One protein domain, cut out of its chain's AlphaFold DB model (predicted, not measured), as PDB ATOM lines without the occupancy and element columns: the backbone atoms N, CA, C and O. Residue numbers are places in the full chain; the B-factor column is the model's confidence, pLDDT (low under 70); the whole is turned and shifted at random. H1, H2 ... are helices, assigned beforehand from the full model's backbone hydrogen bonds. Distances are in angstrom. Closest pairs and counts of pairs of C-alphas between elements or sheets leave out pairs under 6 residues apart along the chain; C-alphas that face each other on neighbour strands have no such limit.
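AT A GLANCE: This is residues 290 to 435 of the 576 residues of the protein "DNA mismatch repair protein MutS-like" of Drosophila bipectinata (UniProt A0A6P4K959). One long helix, H6, has four helices packed on it, H5 and H8 toward its beginning and H4 and H7 toward its end, with H3 across H7 below that end. H1 and H2 pair with each other and touch none of the other helices, though the centre of H2 is, after that of H6, the nearest to the mean of the C-alphas, at 10.6 A. The printed part has 146 residues with eight named helices, H1 to H8 in chain order, and no named strand; the class is all helix. It is only just loose, close to compact, with a radius of gyration of the C-alphas of 17.6 A and spans of 49 by 47 by 25 A.

HOW THE PARTS SIT: The hub is H6, residues 376 to 397. H4, residues 346 to 356, touches residues 388 to 396 of H6 at a shallow tilt of 17 degrees, opposite ways; the closest C-alphas, of Leu 352 and Ala 392, are 6.0 A apart. H5, residues 362 to 370, forms a hairpin with H6, closest at the C-alphas of Ala 365 and Asp 378, 4.8 A. H7, residues 405 to 414, forms another, at Ala 389 and Leu 414, C-alphas 5.0 A apart. H8, residues 418 to 427, touches H6 at a steep tilt of 38 degrees, opposite ways, with C-alphas of Arg 383 and Glu 421 closest, 5.3 A. H3, residues 329 to 344, touches H7, only just about perpendicular at 71 degrees, with C-alphas of Gly 338 and Leu 407 closest, 6.4 A; H3 and H4 touch only at the corner, and only just, with 3 pairs of C-alphas within 8 A. H1, residues 302 to 306, and H2, residues 312 to 323, only just touch, with 3 such pairs, Phe 303 and Ala 319 closest at 6.5 A between C-alphas. In each helix every O i to N i+4 pair is within hydrogen-bond range.

IN THESE COORDINATES: H6 is 32.2 A long, from C-alpha 376 at (25.904, 51.933, 13.219) to C-alpha 397 at (39.404, 22.910, 17.025). H3 measures 22.2 A, H2 16.6 A. H1 begins at C-alpha 302, (20.060, 30.337, 42.228).

THE WHOLE: The C-alphas farthest apart, of Arg 294 and Ser 426, are 50.1 A apart. The printed part has no cut and no long link; residues 324 to 330 stand free. Mean pLDDT of the printed part is 90.8, with residue 400 under 70.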
ATOM      1  N   ILE A 290      14.597  30.629  41.970       91.75
ATOM      2  CA  ILE A 290      15.390  30.127  40.829       91.75
ATOM      3  C   ILE A 290      15.970  31.291  40.016       91.75
ATOM      4  O   ILE A 290      17.186  31.392  39.846       91.75
ATOM      5  N   LEU A 291      15.089  32.149  39.495       89.06
ATOM      6  CA  LEU A 291      15.451  33.311  38.673       89.06
ATOM      7  C   LEU A 291      15.162  34.647  39.361       89.06
ATOM      8  O   LEU A 291      15.819  35.635  39.055       89.06
ATOM      9  N   ARG A 292      14.169  34.676  40.252       85.25
ATOM     10  CA  ARG A 292      13.789  35.841  41.049       85.25
ATOM     11  C   ARG A 292      13.599  35.418  42.491       85.25
ATOM     12  O   ARG A 292      13.107  34.317  42.735       85.25
ATOM     13  N   ALA A 293      13.952  36.317  43.392       85.56
ATOM     14  CA  ALA A 293      13.573  36.246  44.784       85.56
ATOM     15  C   ALA A 293      12.082  36.590  44.949       85.56
ATOM     16  O   ALA A 293      11.455  37.200  44.075       85.56
ATOM     17  N   ARG A 294      11.505  36.228  46.097       78.75
ATOM     18  CA  ARG A 294      10.098  36.526  46.437       78.75
ATOM     19  C   ARG A 294       9.733  38.010  46.440       78.75
ATOM     20  O   ARG A 294       8.568  38.340  46.243       78.75
ATOM     21  N   ASP A 295      10.692  38.897  46.680       79.38
ATOM     22  CA  ASP A 295      10.500  40.352  46.616       79.38
ATOM     23  C   ASP A 295      10.537  40.905  45.176       79.38
ATOM     24  O   ASP A 295      10.335  42.099  44.956       79.38
ATOM     25  N   GLY A 296      10.753  40.032  44.187       75.75
ATOM     26  CA  GLY A 296      10.820  40.360  42.768       75.75
ATOM     27  C   GLY A 296      12.217  40.740  42.275       75.75
ATOM     28  O   GLY A 296      12.372  40.909  41.057       75.75
ATOM     29  N   GLY A 297      13.200  40.844  43.177       81.50
ATOM     30  CA  GLY A 297      14.606  41.080  42.863       81.50
ATOM     31  C   GLY A 297      15.298  39.857  42.257       81.50
ATOM     32  O   GLY A 297      14.753  38.754  42.229       81.50
ATOM     33  N   ASP A 298      16.505  40.055  41.741       81.19
ATOM     34  CA  ASP A 298      17.365  39.001  41.187       81.19
ATOM     35  C   ASP A 298      18.542  38.636  42.111       81.19
ATOM     36  O   ASP A 298      19.217  37.624  41.888       81.19
ATOM     37  N   GLU A 299      18.759  39.411  43.176       85.75
ATOM     38  CA  GLU A 299      19.751  39.134  44.212       85.75
ATOM     39  C   GLU A 299      19.408  37.866  45.008       85.75
ATOM     40  O   GLU A 299      18.247  37.522  45.216       85.75
ATOM     41  N   HIS A 300      20.441  37.149  45.461       89.62
ATOM     42  CA  HIS A 300      20.320  35.934  46.282       89.62
ATOM     43  C   HIS A 300      19.523  34.771  45.654       89.62
ATOM     44  O   HIS A 300      19.137  33.837  46.349       89.62
ATOM     45  N   THR A 301      19.359  34.775  44.332       93.31
ATOM     46  CA  THR A 301      18.735  33.691  43.555       93.31
ATOM     47  C   THR A 301      19.725  32.588  43.177       93.31
ATOM     48  O   THR A 301      20.940  32.827  43.117       93.31
ATOM     49  N   LEU A 302      19.225  31.397  42.815       94.62
ATOM     50  CA  LEU A 302      20.060  30.337  42.228       94.62
ATOM     51  C   LEU A 302      20.811  30.855  40.997       94.62
ATOM     52  O   LEU A 302      22.015  30.627  40.869       94.62
ATOM     53  N   PHE A 303      20.123  31.594  40.121       93.38
ATOM     54  CA  PHE A 303      20.728  32.218  38.950       93.38
ATOM     55  C   PHE A 303      21.898  33.136  39.323       93.38
ATOM     56  O   PHE A 303      22.989  32.961  38.780       93.38
ATOM     57  N   SER A 304      21.728  34.055  40.281       92.69
ATOM     58  CA  SER A 304      22.804  34.963  40.714       92.69
ATOM     59  C   SER A 304      24.021  34.220  41.297       92.69
ATOM     60  O   SER A 304      25.171  34.623  41.084       92.69
ATOM     61  N   ALA A 305      23.782  33.091  41.974       95.12
ATOM     62  CA  ALA A 305      24.828  32.275  42.578       95.12
ATOM     63  C   ALA A 305      25.680  31.540  41.529       95.12
ATOM     64  O   ALA A 305      26.908  31.478  41.666       95.12
ATOM     65  N   VAL A 306      25.053  31.004  40.475       95.19
ATOM     66  CA  VAL A 306      25.730  30.158  39.471       95.19
ATOM     67  C   VAL A 306      26.126  30.903  38.197       95.19
ATOM     68  O   VAL A 306      27.000  30.436  37.462       95.19
ATOM     69  N   ASN A 307      25.533  32.065  37.916       94.56
ATOM     70  CA  ASN A 307      25.823  32.810  36.700       94.56
ATOM     71  C   ASN A 307      27.253  33.381  36.731       94.56
ATOM     72  O   ASN A 307      27.579  34.355  37.417       94.56
ATOM     73  N   ARG A 308      28.126  32.732  35.956       94.75
ATOM     74  CA  ARG A 308      29.508  33.143  35.645       94.75
ATOM     75  C   ARG A 308      29.729  33.258  34.135       94.75
ATOM     76  O   ARG A 308      30.865  33.130  33.648       94.75
ATOM     77  N   THR A 309      28.637  33.440  33.394       94.56
ATOM     78  CA  THR A 309      28.672  33.671  31.951       94.56
ATOM     79  C   THR A 309      29.335  35.019  31.662       94.56
ATOM     80  O   THR A 309      29.403  35.898  32.520       94.56
ATOM     81  N   VAL A 310      29.915  35.151  30.470       95.00
ATOM     82  CA  VAL A 310      30.673  36.346  30.056       95.00
ATOM     83  C   VAL A 310      29.964  37.144  28.962       95.00
ATOM     84  O   VAL A 310      30.498  38.148  28.509       95.00
ATOM     85  N   SER A 311      28.774  36.703  28.545       91.31
ATOM     86  CA  SER A 311      27.956  37.348  27.518       91.31
ATOM     87  C   SER A 311      26.475  37.333  27.902       91.31
ATOM     88  O   SER A 311      26.002  36.426  28.590       91.31
ATOM     89  N   ALA A 312      25.735  38.332  27.419       89.12
ATOM     90  CA  ALA A 312      24.295  38.470  27.638       89.12
ATOM     91  C   ALA A 312      23.504  37.260  27.104       89.12
ATOM     92  O   ALA A 312      22.640  36.723  27.795       89.12
ATOM     93  N   ALA A 313      23.861  36.769  25.912       87.81
ATOM     94  CA  ALA A 313      23.260  35.572  25.327       87.81
ATOM     95  C   ALA A 313      23.496  34.315  26.183       87.81
ATOM     96  O   ALA A 313      22.567  33.541  26.403       87.81
ATOM     97  N   GLY A 314      24.709  34.140  26.725       90.56
ATOM     98  CA  GLY A 314      25.013  33.029  27.628       90.56
ATOM     99  C   GLY A 314      24.210  33.098  28.928       90.56
ATOM    100  O   GLY A 314      23.706  32.076  29.388       90.56
ATOM    101  N   ALA A 315      24.045  34.297  29.497       92.12
ATOM    102  CA  ALA A 315      23.220  34.509  30.685       92.12
ATOM    103  C   ALA A 315      21.748  34.138  30.435       92.12
ATOM    104  O   ALA A 315      21.163  33.424  31.248       92.12
ATOM    105  N   ARG A 316      21.180  34.540  29.287       90.19
ATOM    106  CA  ARG A 316      19.808  34.171  28.891       90.19
ATOM    107  C   ARG A 316      19.630  32.663  28.758       90.19
ATOM    108  O   ARG A 316      18.696  32.111  29.329       90.19
ATOM    109  N   MET A 317      20.554  31.997  28.064       89.62
ATOM    110  CA  MET A 317      20.524  30.542  27.887       89.62
ATOM    111  C   MET A 317      20.626  29.800  29.228       89.62
ATOM    112  O   MET A 317      19.924  28.818  29.456       89.62
ATOM    113  N   LEU A 318      21.465  30.282  30.152       92.69
ATOM    114  CA  LEU A 318      21.564  29.713  31.497       92.69
ATOM    115  C   LEU A 318      20.264  29.897  32.292       92.69
ATOM    116  O   LEU A 318      19.819  28.955  32.944       92.69
ATOM    117  N   ALA A 319      19.653  31.084  32.240       91.25
ATOM    118  CA  ALA A 319      18.376  31.343  32.902       91.25
ATOM    119  C   ALA A 319      17.282  30.394  32.389       91.25
ATOM    120  O   ALA A 319      16.549  29.803  33.180       91.25
ATOM    121  N   GLU A 320      17.225  30.185  31.074       88.81
ATOM    122  CA  GLU A 320      16.313  29.232  30.445       88.81
ATOM    123  C   GLU A 320      16.548  27.796  30.935       88.81
ATOM    124  O   GLU A 320      15.604  27.116  31.333       88.81
ATOM    125  N   TRP A 321      17.803  27.338  30.974       91.12
ATOM    126  CA  TRP A 321      18.133  25.987  31.441       91.12
ATOM    127  C   TRP A 321      17.767  25.752  32.908       91.12
ATOM    128  O   TRP A 321      17.346  24.652  33.261       91.12
ATOM    129  N   LEU A 322      17.914  26.767  33.762       92.19
ATOM    130  CA  LEU A 322      17.477  26.691  35.157       92.19
ATOM    131  C   LEU A 322      15.947  26.697  35.275       92.19
ATOM    132  O   LEU A 322      15.396  26.037  36.155       92.19
ATOM    133  N   ALA A 323      15.253  27.421  34.393       89.81
ATOM    134  CA  ALA A 323      13.795  27.458  34.363       89.81
ATOM    135  C   ALA A 323      13.172  26.164  33.817       89.81
ATOM    136  O   ALA A 323      12.055  25.820  34.215       89.81
ATOM    137  N   ALA A 324      13.874  25.441  32.947       89.31
ATOM    138  CA  ALA A 324      13.403  24.217  32.308       89.31
ATOM    139  C   ALA A 324      14.442  23.080  32.425       89.31
ATOM    140  O   ALA A 324      15.108  22.747  31.439       89.31
ATOM    141  N   PRO A 325      14.612  22.471  33.618       91.56
ATOM    142  CA  PRO A 325      15.548  21.365  33.789       91.56
ATOM    143  C   PRO A 325      15.151  20.164  32.930       91.56
ATOM    144  O   PRO A 325      13.982  19.783  32.902       91.56
ATOM    145  N   LEU A 326      16.126  19.544  32.267       91.00
ATOM    146  CA  LEU A 326      15.898  18.348  31.456       91.00
ATOM    147  C   LEU A 326      15.619  17.117  32.329       91.00
ATOM    148  O   LEU A 326      16.205  16.968  33.402       91.00
ATOM    149  N   THR A 327      14.799  16.194  31.830       90.69
ATOM    150  CA  THR A 327      14.567  14.868  32.436       90.69
ATOM    151  C   THR A 327      15.206  13.728  31.643       90.69
ATOM    152  O   THR A 327      15.404  12.638  32.180       90.69
ATOM    153  N   HIS A 328      15.591  13.970  30.387       89.88
ATOM    154  CA  HIS A 328      16.203  12.956  29.535       89.88
ATOM    155  C   HIS A 328      17.693  12.754  29.869       89.88
ATOM    156  O   HIS A 328      18.538  13.600  29.567       89.88
ATOM    157  N   ALA A 329      18.043  11.581  30.406       92.00
ATOM    158  CA  ALA A 329      19.405  11.255  30.842       92.00
ATOM    159  C   ALA A 329      20.475  11.434  29.745       92.00
ATOM    160  O   ALA A 329      21.535  11.985  30.021       92.00
ATOM    161  N   GLY A 330      20.191  11.037  28.498       90.81
ATOM    162  CA  GLY A 330      21.107  11.221  27.360       90.81
ATOM    163  C   GLY A 330      21.460  12.687  27.072       90.81
ATOM    164  O   GLY A 330      22.636  13.028  27.024       90.81
ATOM    165  N   GLN A 331      20.469  13.582  26.974       87.38
ATOM    166  CA  GLN A 331      20.703  15.020  26.797       87.38
ATOM    167  C   GLN A 331      21.474  15.638  27.977       87.38
ATOM    168  O   GLN A 331      22.352  16.482  27.779       87.38
ATOM    169  N   ILE A 332      21.188  15.200  29.210       91.56
ATOM    170  CA  ILE A 332      21.943  15.621  30.400       91.56
ATOM    171  C   ILE A 332      23.407  15.174  30.280       91.56
ATOM    172  O   ILE A 332      24.309  15.994  30.457       91.56
ATOM    173  N   ALA A 333      23.647  13.908  29.930       93.06
ATOM    174  CA  ALA A 333      24.985  13.350  29.750       93.06
ATOM    175  C   ALA A 333      25.759  14.062  28.628       93.06
ATOM    176  O   ALA A 333      26.919  14.414  28.826       93.06
ATOM    177  N   ALA A 334      25.113  14.379  27.502       88.88
ATOM    178  CA  ALA A 334      25.727  15.124  26.401       88.88
ATOM    179  C   ALA A 334      26.177  16.536  26.824       88.88
ATOM    180  O   ALA A 334      27.276  16.983  26.481       88.88
ATOM    181  N   ARG A 335      25.370  17.244  27.635       91.06
ATOM    182  CA  ARG A 335      25.776  18.537  28.225       91.06
ATOM    183  C   ARG A 335      26.946  18.369  29.199       91.06
ATOM    184  O   ARG A 335      27.866  19.190  29.200       91.06
ATOM    185  N   GLN A 336      26.923  17.318  30.021       94.00
ATOM    186  CA  GLN A 336      27.988  17.015  30.981       94.00
ATOM    187  C   GLN A 336      29.310  16.668  30.289       94.00
ATOM    188  O   GLN A 336      30.353  17.126  30.747       94.00
ATOM    189  N   GLU A 337      29.279  15.934  29.178       94.00
ATOM    190  CA  GLU A 337      30.461  15.585  28.385       94.00
ATOM    191  C   GLU A 337      31.177  16.843  27.872       94.00
ATOM    192  O   GLU A 337      32.372  17.028  28.116       94.00
ATOM    193  N   GLY A 338      30.436  17.763  27.243       92.00
ATOM    194  CA  GLY A 338      30.986  19.043  26.783       92.00
ATOM    195  C   GLY A 338      31.547  19.893  27.928       92.00
ATOM    196  O   GLY A 338      32.613  20.502  27.796       92.00
ATOM    197  N   TRP A 339      30.864  19.906  29.079       92.94
ATOM    198  CA  TRP A 339      31.344  20.601  30.273       92.94
ATOM    199  C   TRP A 339      32.647  20.000  30.810       92.94
ATOM    200  O   TRP A 339      33.583  20.744  31.112       92.94
ATOM    201  N   TRP A 340      32.729  18.671  30.908       94.88
ATOM    202  CA  TRP A 340      33.905  17.972  31.421       94.88
ATOM    203  C   TRP A 340      35.117  18.195  30.511       94.88
ATOM    204  O   TRP A 340      36.184  18.584  30.985       94.88
ATOM    205  N   TRP A 341      34.916  18.109  29.195       93.62
ATOM    206  CA  TRP A 341      35.949  18.376  28.194       93.62
ATOM    207  C   TRP A 341      36.519  19.806  28.278       93.62
ATOM    208  O   TRP A 341      37.729  20.009  28.178       93.62
ATOM    209  N   LEU A 342      35.670  20.819  28.515       92.62
ATOM    210  CA  LEU A 342      36.115  22.205  28.753       92.62
ATOM    211  C   LEU A 342      36.753  22.395  30.141       92.62
ATOM    212  O   LEU A 342      37.562  23.305  30.347       92.62
ATOM    213  N   LYS A 343      36.377  21.584  31.130       93.62
ATOM    214  CA  LYS A 343      36.942  21.645  32.481       93.62
ATOM    215  C   LYS A 343      38.384  21.131  32.512       93.62
ATOM    216  O   LYS A 343      39.210  21.723  33.212       93.62
ATOM    217  N   GLU A 344      38.682  20.075  31.763       93.50
ATOM    218  CA  GLU A 344      39.991  19.411  31.753       93.50
ATOM    219  C   GLU A 344      41.106  20.257  31.123       93.50
ATOM    220  O   GLU A 344      42.254  20.164  31.549       93.50
ATOM    221  N   ASP A 345      40.777  21.148  30.184       93.31
ATOM    222  CA  ASP A 345      41.737  22.081  29.583       93.31
ATOM    223  C   ASP A 345      41.474  23.524  30.044       93.31
ATOM    224  O   ASP A 345      40.649  24.258  29.488       93.31
ATOM    225  N   SER A 346      42.194  23.958  31.085       94.44
ATOM    226  CA  SER A 346      42.063  25.318  31.620       94.44
ATOM    227  C   SER A 346      42.528  26.405  30.655       94.44
ATOM    228  O   SER A 346      41.975  27.502  30.689       94.44
ATOM    229  N   VAL A 347      43.518  26.121  29.804       94.56
ATOM    230  CA  VAL A 347      44.060  27.096  28.847       94.56
ATOM    231  C   VAL A 347      43.029  27.362  27.756       94.56
ATOM    232  O   VAL A 347      42.696  28.518  27.493       94.56
ATOM    233  N   ARG A 348      42.447  26.300  27.184       93.62
ATOM    234  CA  ARG A 348      41.351  26.405  26.213       93.62
ATOM    235  C   ARG A 348      40.146  27.112  26.813       93.62
ATOM    236  O   ARG A 348      39.581  27.997  26.175       93.62
ATOM    237  N   ARG A 349      39.762  26.751  28.042       94.44
ATOM    238  CA  ARG A 349      38.638  27.388  28.736       94.44
ATOM    239  C   ARG A 349      38.858  28.885  28.924       94.44
ATOM    240  O   ARG A 349      37.936  29.652  28.660       94.44
ATOM    241  N   GLU A 350      40.041  29.311  29.361       96.19
ATOM    242  CA  GLU A 350      40.319  30.735  29.575       96.19
ATOM    243  C   GLU A 350      40.409  31.505  28.254       96.19
ATOM    244  O   GLU A 350      39.838  32.588  28.141       96.19
ATOM    245  N   ALA A 351      41.016  30.921  27.216       96.38
ATOM    246  CA  ALA A 351      41.017  31.501  25.873       96.38
ATOM    247  C   ALA A 351      39.588  31.677  25.331       96.38
ATOM    248  O   ALA A 351      39.230  32.754  24.846       96.38
ATOM    249  N   LEU A 352      38.744  30.647  25.479       94.94
ATOM    250  CA  LEU A 352      37.346  30.684  25.055       94.94
ATOM    251  C   LEU A 352      36.549  31.739  25.837       94.94
ATOM    252  O   LEU A 352      35.799  32.514  25.251       94.94
ATOM    253  N   ARG A 353      36.737  31.833  27.159       96.62
ATOM    254  CA  ARG A 353      36.125  32.897  27.972       96.62
ATOM    255  C   ARG A 353      36.601  34.283  27.542       96.62
ATOM    256  O   ARG A 353      35.785  35.197  27.456       96.62
ATOM    257  N   GLY A 354      37.891  34.431  27.244       97.50
ATOM    258  CA  GLY A 354      38.491  35.677  26.778       97.50
ATOM    259  C   GLY A 354      37.886  36.177  25.468       97.50
ATOM    260  O   GLY A 354      37.591  37.369  25.358       97.50
ATOM    261  N   ILE A 355      37.649  35.283  24.498       96.31
ATOM    262  CA  ILE A 355      37.002  35.662  23.235       96.31
ATOM    263  C   ILE A 355      35.493  35.881  23.403       96.31
ATOM    264  O   ILE A 355      34.978  36.895  22.940       96.31
ATOM    265  N   LEU A 356      34.787  35.013  24.139       94.69
ATOM    266  CA  LEU A 356      33.339  35.134  24.349       94.69
ATOM    267  C   LEU A 356      32.958  36.375  25.165       94.69
ATOM    268  O   LEU A 356      31.862  36.896  24.995       94.69
ATOM    269  N   LYS A 357      33.857  36.894  26.011       96.44
ATOM    270  CA  LYS A 357      33.661  38.174  26.713       96.44
ATOM    271  C   LYS A 357      33.551  39.365  25.753       96.44
ATOM    272  O   LYS A 357      32.983  40.389  26.116       96.44
ATOM    273  N   LYS A 358      34.100  39.242  24.542       95.69
ATOM    274  CA  LYS A 358      33.995  40.252  23.480       95.69
ATOM    275  C   LYS A 358      32.752  40.056  22.607       95.69
ATOM    276  O   LYS A 358      32.517  40.882  21.734       95.69
ATOM    277  N   ALA A 359      31.981  38.982  22.812       92.62
ATOM    278  CA  ALA A 359      30.790  38.709  22.020       92.62
ATOM    279  C   ALA A 359      29.716  39.779  22.289       92.62
ATOM    280  O   ALA A 359      29.278  39.918  23.439       92.62
ATOM    281  N   PRO A 360      29.259  40.508  21.260       92.25
ATOM    282  CA  PRO A 360      28.121  41.402  21.396       92.25
ATOM    283  C   PRO A 360      26.805  40.613  21.444       92.25
ATOM    284  O   PRO A 360      26.757  39.402  21.211       92.25
ATOM    285  N   ASP A 361      25.705  41.310  21.722       90.06
ATOM    286  CA  ASP A 361      24.363  40.732  21.651       90.06
ATOM    287  C   ASP A 361      23.831  40.744  20.208       90.06
ATOM    288  O   ASP A 361      23.007  41.578  19.827       90.06
ATOM    289  N   ILE A 362      24.348  39.818  19.396       89.25
ATOM    290  CA  ILE A 362      24.035  39.697  17.962       89.25
ATOM    291  C   ILE A 362      22.525  39.562  17.733       89.25
ATOM    292  O   ILE A 362      21.983  40.209  16.845       89.25
ATOM    293  N   ALA A 363      21.834  38.762  18.553       86.88
ATOM    294  CA  ALA A 363      20.403  38.510  18.389       86.88
ATOM    295  C   ALA A 363      19.581  39.804  18.502       86.88
ATOM    296  O   ALA A 363      18.728  40.071  17.659       86.88
ATOM    297  N   ARG A 364      19.884  40.652  19.497       90.06
ATOM    298  CA  ARG A 364      19.190  41.939  19.674       90.06
ATOM    299  C   ARG A 364      19.565  42.979  18.626       90.06
ATOM    300  O   ARG A 364      18.692  43.717  18.161       90.06
ATOM    301  N   ALA A 365      20.833  43.017  18.220       92.00
ATOM    302  CA  ALA A 365      21.274  43.860  17.110       92.00
ATOM    303  C   ALA A 365      20.523  43.496  15.818       92.00
ATOM    304  O   ALA A 365      19.954  44.368  15.158       92.00
ATOM    305  N   LEU A 366      20.432  42.201  15.510       89.81
ATOM    306  CA  LEU A 366      19.722  41.684  14.347       89.81
ATOM    307  C   LEU A 366      18.216  41.977  14.401       89.81
ATOM    308  O   LEU A 366      17.648  42.425  13.403       89.81
ATOM    309  N   GLY A 367      17.587  41.820  15.570       88.25
ATOM    310  CA  GLY A 367      16.191  42.204  15.790       88.25
ATOM    311  C   GLY A 367      15.934  43.675  15.439       88.25
ATOM    312  O   GLY A 367      15.019  43.985  14.670       88.25
ATOM    313  N   ARG A 368      16.792  44.596  15.901       90.81
ATOM    314  CA  ARG A 368      16.690  46.029  15.558       90.81
ATOM    315  C   ARG A 368      16.924  46.317  14.080       90.81
ATOM    316  O   ARG A 368      16.193  47.127  13.504       90.81
ATOM    317  N   LEU A 369      17.924  45.678  13.475       91.88
ATOM    318  CA  LEU A 369      18.229  45.814  12.049       91.88
ATOM    319  C   LEU A 369      17.033  45.377  11.193       91.88
ATOM    320  O   LEU A 369      16.618  46.126  10.313       91.88
ATOM    321  N   SER A 370      16.396  44.248  11.530       89.12
ATOM    322  CA  SER A 370      15.224  43.732  10.804       89.12
ATOM    323  C   SER A 370      14.013  44.674  10.831       89.12
ATOM    324  O   SER A 370      13.235  44.729   9.884       89.12
ATOM    325  N   LEU A 371      13.876  45.473  11.892       87.69
ATOM    326  CA  LEU A 371      12.801  46.457  12.041       87.69
ATOM    327  C   LEU A 371      13.122  47.816  11.398       87.69
ATOM    328  O   LEU A 371      12.319  48.748  11.509       87.69
ATOM    329  N   GLY A 372      14.288  47.961  10.759       88.31
ATOM    330  CA  GLY A 372      14.762  49.237  10.217       88.31
ATOM    331  C   GLY A 372      15.099  50.262  11.303       88.31
ATOM    332  O   GLY A 372      14.971  51.464  11.084       88.31
ATOM    333  N   ARG A 373      15.469  49.794  12.502       87.31
ATOM    334  CA  ARG A 373      15.819  50.632  13.667       87.31
ATOM    335  C   ARG A 373      17.270  50.479  14.106       87.31
ATOM    336  O   ARG A 373      17.675  51.102  15.089       87.31
ATOM    337  N   GLY A 374      18.030  49.647  13.398       90.50
ATOM    338  CA  GLY A 374      19.444  49.444  13.657       90.50
ATOM    339  C   GLY A 374      20.239  50.742  13.530       90.50
ATOM    340  O   GLY A 374      19.945  51.601  12.700       90.50
ATOM    341  N   GLN A 375      21.239  50.879  14.387       93.56
ATOM    342  CA  GLN A 375      22.213  51.962  14.406       93.56
ATOM    343  C   GLN A 375      23.575  51.453  13.901       93.56
ATOM    344  O   GLN A 375      23.772  50.241  13.793       93.56
ATOM    345  N   PRO A 376      24.555  52.337  13.641       96.56
ATOM    346  CA  PRO A 376      25.904  51.933  13.219       96.56
ATOM    347  C   PRO A 376      26.538  50.865  14.122       96.56
ATOM    348  O   PRO A 376      27.117  49.895  13.635       96.56
ATOM    349  N   ARG A 377      26.336  50.981  15.441       95.62
ATOM    350  CA  ARG A 377      26.790  49.987  16.427       95.62
ATOM    351  C   ARG A 377      26.185  48.591  16.239       95.62
ATOM    352  O   ARG A 377      26.804  47.619  16.648       95.62
ATOM    353  N   ASP A 378      24.993  48.482  15.654       95.38
ATOM    354  CA  ASP A 378      24.331  47.193  15.447       95.38
ATOM    355  C   ASP A 378      24.984  46.433  14.284       95.38
ATOM    356  O   ASP A 378      25.235  45.242  14.417       95.38
ATOM    357  N   LEU A 379      25.376  47.111  13.194       96.50
ATOM    358  CA  LEU A 379      26.204  46.489  12.147       96.50
ATOM    359  C   LEU A 379      27.592  46.100  12.674       96.50
ATOM    360  O   LEU A 379      28.103  45.031  12.339       96.50
ATOM    361  N   ALA A 380      28.185  46.923  13.544       96.50
ATOM    362  CA  ALA A 380      29.434  46.569  14.214       96.50
ATOM    363  C   ALA A 380      29.282  45.330  15.102       96.50
ATOM    364  O   ALA A 380      30.139  44.454  15.073       96.50
ATOM    365  N   ALA A 381      28.166  45.207  15.826       94.69
ATOM    366  CA  ALA A 381      27.864  44.014  16.607       94.69
ATOM    367  C   ALA A 381      27.782  42.755  15.725       94.69
ATOM    368  O   ALA A 381      28.253  41.696  16.136       94.69
ATOM    369  N   MET A 382      27.258  42.857  14.500       94.31
ATOM    370  CA  MET A 382      27.277  41.735  13.551       94.31
ATOM    371  C   MET A 382      28.705  41.360  13.146       94.31
ATOM    372  O   MET A 382      29.081  40.193  13.250       94.31
ATOM    373  N   ARG A 383      29.520  42.347  12.750       95.19
ATOM    374  CA  ARG A 383      30.939  42.158  12.397       95.19
ATOM    375  C   ARG A 383      31.713  41.494  13.535       95.19
ATOM    376  O   ARG A 383      32.323  40.443  13.353       95.19
ATOM    377  N   ASP A 384      31.659  42.095  14.719       95.00
ATOM    378  CA  ASP A 384      32.418  41.659  15.890       95.00
ATOM    379  C   ASP A 384      31.929  40.286  16.379       95.00
ATOM    380  O   ASP A 384      32.720  39.446  16.811       95.00
ATOM    381  N   GLY A 385      30.627  40.025  16.253       93.12
ATOM    382  CA  GLY A 385      30.014  38.734  16.528       93.12
ATOM    383  C   GLY A 385      30.539  37.605  15.644       93.12
ATOM    384  O   GLY A 385      30.921  36.554  16.165       93.12
ATOM    385  N   LEU A 386      30.619  37.830  14.330       92.38
ATOM    386  CA  LEU A 386      31.185  36.869  13.373       92.38
ATOM    387  C   LEU A 386      32.676  36.616  13.642       92.38
ATOM    388  O   LEU A 386      33.116  35.466  13.674       92.38
ATOM    389  N   MET A 387      33.441  37.671  13.945       93.25
ATOM    390  CA  MET A 387      34.850  37.544  14.334       93.25
ATOM    391  C   MET A 387      35.025  36.670  15.585       93.25
ATOM    392  O   MET A 387      35.895  35.794  15.619       93.25
ATOM    393  N   VAL A 388      34.200  36.897  16.614       94.06
ATOM    394  CA  VAL A 388      34.208  36.105  17.852       94.06
ATOM    395  C   VAL A 388      33.811  34.656  17.581       94.06
ATOM    396  O   VAL A 388      34.458  33.756  18.114       94.06
ATOM    397  N   ALA A 389      32.803  34.416  16.739       91.44
ATOM    398  CA  ALA A 389      32.377  33.070  16.366       91.44
ATOM    399  C   ALA A 389      33.504  32.287  15.676       91.44
ATOM    400  O   ALA A 389      33.842  31.182  16.114       91.44
ATOM    401  N   ARG A 390      34.161  32.892  14.678       91.56
ATOM    402  CA  ARG A 390      35.305  32.291  13.977       91.56
ATOM    403  C   ARG A 390      36.444  31.944  14.935       91.56
ATOM    404  O   ARG A 390      36.996  30.846  14.877       91.56
ATOM    405  N   GLU A 391      36.805  32.869  15.817       93.94
ATOM    406  CA  GLU A 391      37.908  32.659  16.755       93.94
ATOM    407  C   GLU A 391      37.560  31.625  17.838       93.94
ATOM    408  O   GLU A 391      38.396  30.794  18.191       93.94
ATOM    409  N   ALA A 392      36.311  31.595  18.315       93.19
ATOM    410  CA  ALA A 392      35.828  30.544  19.206       93.19
ATOM    411  C   ALA A 392      35.899  29.162  18.536       93.19
ATOM    412  O   ALA A 392      36.385  28.212  19.155       93.19
ATOM    413  N   ALA A 393      35.495  29.053  17.265       91.81
ATOM    414  CA  ALA A 393      35.631  27.820  16.492       91.81
ATOM    415  C   ALA A 393      37.101  27.383  16.386       91.81
ATOM    416  O   ALA A 393      37.407  26.220  16.638       91.81
ATOM    417  N   ARG A 394      38.021  28.318  16.102       92.94
ATOM    418  CA  ARG A 394      39.470  28.056  16.045       92.94
ATOM    419  C   ARG A 394      40.027  27.541  17.376       92.94
ATOM    420  O   ARG A 394      40.831  26.615  17.385       92.94
ATOM    421  N   ILE A 395      39.615  28.124  18.503       93.50
ATOM    422  CA  ILE A 395      40.053  27.693  19.842       93.50
ATOM    423  C   ILE A 395      39.552  26.277  20.153       93.50
ATOM    424  O   ILE A 395      40.299  25.467  20.705       93.50
ATOM    425  N   LEU A 396      38.302  25.971  19.802       91.25
ATOM    426  CA  LEU A 396      37.700  24.658  20.038       91.25
ATOM    427  C   LEU A 396      38.346  23.557  19.181       91.25
ATOM    428  O   LEU A 396      38.477  22.432  19.655       91.25
ATOM    429  N   THR A 397      38.793  23.873  17.962       90.81
ATOM    430  CA  THR A 397      39.404  22.910  17.025       90.81
ATOM    431  C   THR A 397      40.930  22.836  17.093       90.81
ATOM    432  O   THR A 397      41.530  22.022  16.400       90.81
ATOM    433  N   ALA A 398      41.583  23.640  17.938       87.69
ATOM    434  CA  ALA A 398      43.045  23.675  18.040       87.69
ATOM    435  C   ALA A 398      43.679  22.395  18.634       87.69
ATOM    436  O   ALA A 398      44.896  22.234  18.571       87.69
ATOM    437  N   SER A 399      42.885  21.507  19.240       78.81
ATOM    438  CA  SER A 399      43.358  20.274  19.881       78.81
ATOM    439  C   SER A 399      43.236  19.057  18.962       78.81
ATOM    440  O   SER A 399      42.310  18.965  18.166       78.81
ATOM    441  N   ALA A 400      44.128  18.077  19.139       66.69
ATOM    442  CA  ALA A 400      44.026  16.761  18.503       66.69
ATOM    443  C   ALA A 400      42.965  15.845  19.155       66.69
ATOM    444  O   ALA A 400      42.674  14.772  18.631       66.69
ATOM    445  N   ALA A 401      42.409  16.237  20.308       75.31
ATOM    446  CA  ALA A 401      41.329  15.505  20.962       75.31
ATOM    447  C   ALA A 401      40.019  15.631  20.170       75.31
ATOM    448  O   ALA A 401      39.679  16.713  19.690       75.31
ATOM    449  N   SER A 402      39.251  14.543  20.092       84.06
ATOM    450  CA  SER A 402      37.917  14.564  19.493       84.06
ATOM    451  C   SER A 402      37.002  15.542  20.233       84.06
ATOM    452  O   SER A 402      36.968  15.571  21.467       84.06
ATOM    453  N   LEU A 403      36.255  16.339  19.472       89.38
ATOM    454  CA  LEU A 403      35.221  17.220  20.005       89.38
ATOM    455  C   LEU A 403      34.013  16.386  20.455       89.38
ATOM    456  O   LEU A 403      33.527  15.579  19.660       89.38
ATOM    457  N   PRO A 404      33.484  16.613  21.671       90.56
ATOM    458  CA  PRO A 404      32.184  16.086  22.070       90.56
ATOM    459  C   PRO A 404      31.095  16.468  21.052       90.56
ATOM    460  O   PRO A 404      31.159  17.583  20.513       90.56
ATOM    461  N   PRO A 405      30.069  15.628  20.818       86.19
ATOM    462  CA  PRO A 405      29.061  15.859  19.778       86.19
ATOM    463  C   PRO A 405      28.418  17.253  19.829       86.19
ATOM    464  O   PRO A 405      28.369  17.955  18.818       86.19
ATOM    465  N   ALA A 406      28.029  17.714  21.023       83.19
ATOM    466  CA  ALA A 406      27.429  19.036  21.215       83.19
ATOM    467  C   ALA A 406      28.374  20.190  20.818       83.19
ATOM    468  O   ALA A 406      27.948  21.179  20.217       83.19
ATOM    469  N   LEU A 407      29.674  20.067  21.112       87.62
ATOM    470  CA  LEU A 407      30.673  21.070  20.731       87.62
ATOM    471  C   LEU A 407      31.015  20.991  19.240       87.62
ATOM    472  O   LEU A 407      31.226  22.027  18.617       87.62
ATOM    473  N   HIS A 408      31.015  19.797  18.649       87.56
ATOM    474  CA  HIS A 408      31.195  19.620  17.209       87.56
ATOM    475  C   HIS A 408      30.074  20.312  16.411       87.56
ATOM    476  O   HIS A 408      30.345  21.056  15.461       87.56
ATOM    477  N   GLN A 409      28.817  20.145  16.839       82.31
ATOM    478  CA  GLN A 409      27.672  20.847  16.250       82.31
ATOM    479  C   GLN A 409      27.807  22.370  16.385       82.31
ATOM    480  O   GLN A 409      27.590  23.093  15.411       82.31
ATOM    481  N   ALA A 410      28.220  22.860  17.559       83.81
ATOM    482  CA  ALA A 410      28.461  24.286  17.771       83.81
ATOM    483  C   ALA A 410      29.557  24.826  16.835       83.81
ATOM    484  O   ALA A 410      29.338  25.823  16.152       83.81
ATOM    485  N   VAL A 411      30.703  24.147  16.733       86.62
ATOM    486  CA  VAL A 411      31.816  24.534  15.845       86.62
ATOM    487  C   VAL A 411      31.376  24.608  14.385       86.62
ATOM    488  O   VAL A 411      31.707  25.575  13.700       86.62
ATOM    489  N   THR A 412      30.595  23.629  13.923       82.00
ATOM    490  CA  THR A 412      30.092  23.589  12.539       82.00
ATOM    491  C   THR A 412      29.264  24.830  12.203       82.00
ATOM    492  O   THR A 412      29.327  25.337  11.088       82.00
ATOM    493  N   ARG A 413      28.518  25.355  13.182       79.19
ATOM    494  CA  ARG A 413      27.667  26.543  13.019       79.19
ATOM    495  C   ARG A 413      28.425  27.859  13.220       79.19
ATOM    496  O   ARG A 413      28.112  28.839  12.557       79.19
ATOM    497  N   LEU A 414      29.431  27.885  14.098       82.50
ATOM    498  CA  LEU A 414      30.272  29.065  14.349       82.50
ATOM    499  C   LEU A 414      31.213  29.401  13.178       82.50
ATOM    500  O   LEU A 414      31.673  30.533  13.069       82.50
ATOM    501  N   GLY A 415      31.515  28.429  12.314       70.75
ATOM    502  CA  GLY A 415      32.426  28.587  11.179       70.75
ATOM    503  C   GLY A 415      31.819  29.217   9.918       70.75
ATOM    504  O   GLY A 415      32.389  29.018   8.851       70.75
ATOM    505  N   GLY A 416      30.677  29.904   9.998       81.06
ATOM    506  CA  GLY A 416      30.008  30.539   8.853       81.06
ATOM    507  C   GLY A 416      30.251  32.052   8.729       81.06
ATOM    508  O   GLY A 416      30.798  32.677   9.633       81.06
ATOM    509  N   GLY A 417      29.810  32.650   7.614       86.62
ATOM    510  CA  GLY A 417      29.681  34.107   7.464       86.62
ATOM    511  C   GLY A 417      30.975  34.887   7.194       86.62
ATOM    512  O   GLY A 417      30.978  36.106   7.336       86.62
ATOM    513  N   GLN A 418      32.073  34.240   6.783       89.69
ATOM    514  CA  GLN A 418      33.369  34.914   6.573       89.69
ATOM    515  C   GLN A 418      33.329  35.992   5.483       89.69
ATOM    516  O   GLN A 418      34.037  36.992   5.583       89.69
ATOM    517  N   ALA A 419      32.523  35.791   4.436       93.31
ATOM    518  CA  ALA A 419      32.354  36.789   3.382       93.31
ATOM    519  C   ALA A 419      31.698  38.063   3.936       93.31
ATOM    520  O   ALA A 419      32.201  39.158   3.704       93.31
ATOM    521  N   LEU A 420      30.637  37.909   4.737       94.56
ATOM    522  CA  LEU A 420      29.976  39.023   5.412       94.56
ATOM    523  C   LEU A 420      30.888  39.680   6.460       94.56
ATOM    524  O   LEU A 420      30.915  40.902   6.564       94.56
ATOM    525  N   GLU A 421      31.659  38.890   7.216       94.69
ATOM    526  CA  GLU A 421      32.671  39.408   8.148       94.69
ATOM    527  C   GLU A 421      33.651  40.336   7.413       94.69
ATOM    528  O   GLU A 421      33.835  41.483   7.823       94.69
ATOM    529  N   ALA A 422      34.242  39.862   6.312       95.75
ATOM    530  CA  ALA A 422      35.203  40.625   5.518       95.75
ATOM    531  C   ALA A 422      34.580  41.887   4.902       95.75
ATOM    532  O   ALA A 422      35.194  42.955   4.938       95.75
ATOM    533  N   GLU A 423      33.350  41.781   4.396       97.62
ATOM    534  CA  GLU A 423      32.602  42.912   3.852       97.62
ATOM    535  C   GLU A 423      32.401  43.995   4.917       97.62
ATOM    536  O   GLU A 423      32.829  45.133   4.727       97.62
ATOM    537  N   LEU A 424      31.849  43.641   6.083       97.50
ATOM    538  CA  LEU A 424      31.613  44.587   7.177       97.50
ATOM    539  C   LEU A 424      32.913  45.178   7.738       97.50
ATOM    540  O   LEU A 424      32.926  46.337   8.155       97.50
ATOM    541  N   MET A 425      34.010  44.411   7.754       96.88
ATOM    542  CA  MET A 425      35.333  44.920   8.128       96.88
ATOM    543  C   MET A 425      35.843  45.987   7.154       96.88
ATOM    544  O   MET A 425      36.467  46.948   7.594       96.88
ATOM    545  N   SER A 426      35.588  45.822   5.856       97.38
ATOM    546  CA  SER A 426      35.985  46.793   4.831       97.38
ATOM    547  C   SER A 426      35.060  48.013   4.772       97.38
ATOM    548  O   SER A 426      35.514  49.116   4.477       97.38
ATOM    549  N   ALA A 427      33.774  47.820   5.072       97.88
ATOM    550  CA  ALA A 427      32.739  48.822   4.873       97.88
ATOM    551  C   ALA A 427      32.578  49.780   6.052       97.88
ATOM    552  O   ALA A 427      32.269  50.952   5.850       97.88
ATOM    553  N   LEU A 428      32.753  49.301   7.286       98.00
ATOM    554  CA  LEU A 428      32.518  50.096   8.491       98.00
ATOM    555  C   LEU A 428      33.776  50.849   8.920       98.00
ATOM    556  O   LEU A 428      34.859  50.276   9.017       98.00
ATOM    557  N   ALA A 429      33.618  52.128   9.249       96.81
ATOM    558  CA  ALA A 429      34.687  52.925   9.835       96.81
ATOM    559  C   ALA A 429      35.118  52.374  11.210       96.81
ATOM    560  O   ALA A 429      34.343  51.732  11.922       96.81
ATOM    561  N   GLU A 430      36.359  52.663  11.608       92.56
ATOM    562  CA  GLU A 430      36.905  52.241  12.908       92.56
ATOM    563  C   GLU A 430      36.152  52.887  14.082       92.56
ATOM    564  O   GLU A 430      35.772  52.209  15.037       92.56
ATOM    565  N   ASN A 431      35.891  54.195  13.986       92.88
ATOM    566  CA  ASN A 431      35.172  54.967  14.995       92.88
ATOM    567  C   ASN A 431      33.771  55.299  14.491       92.88
ATOM    568  O   ASN A 431      33.589  56.242  13.720       92.88
ATOM    569  N   LEU A 432      32.787  54.520  14.933       95.25
ATOM    570  CA  LEU A 432      31.407  54.673  14.487       95.25
ATOM    571  C   LEU A 432      30.655  55.729  15.307       95.25
ATOM    572  O   LEU A 432      30.780  55.757  16.537       95.25
ATOM    573  N   PRO A 433      29.827  56.568  14.661       94.12
ATOM    574  CA  PRO A 433      28.947  57.489  15.366       94.12
ATOM    575  C   PRO A 433      27.824  56.736  16.094       94.12
ATOM    576  O   PRO A 433      27.458  55.609  15.747       94.12
ATOM    577  N   ALA A 434      27.216  57.393  17.083       89.94
ATOM    578  CA  ALA A 434      26.063  56.840  17.791       89.94
ATOM    579  C   ALA A 434      24.815  56.761  16.896       89.94
ATOM    580  O   ALA A 434      24.022  55.827  17.027       89.94
ATOM    581  N   ARG A 435      24.641  57.737  15.995       90.00
ATOM    582  CA  ARG A 435      23.503  57.839  15.077       90.00
ATOM    583  C   ARG A 435      23.979  57.830  13.633       90.00
ATOM    584  O   ARG A 435      24.988  58.444  13.302       90.00
TER     585      ARG A 435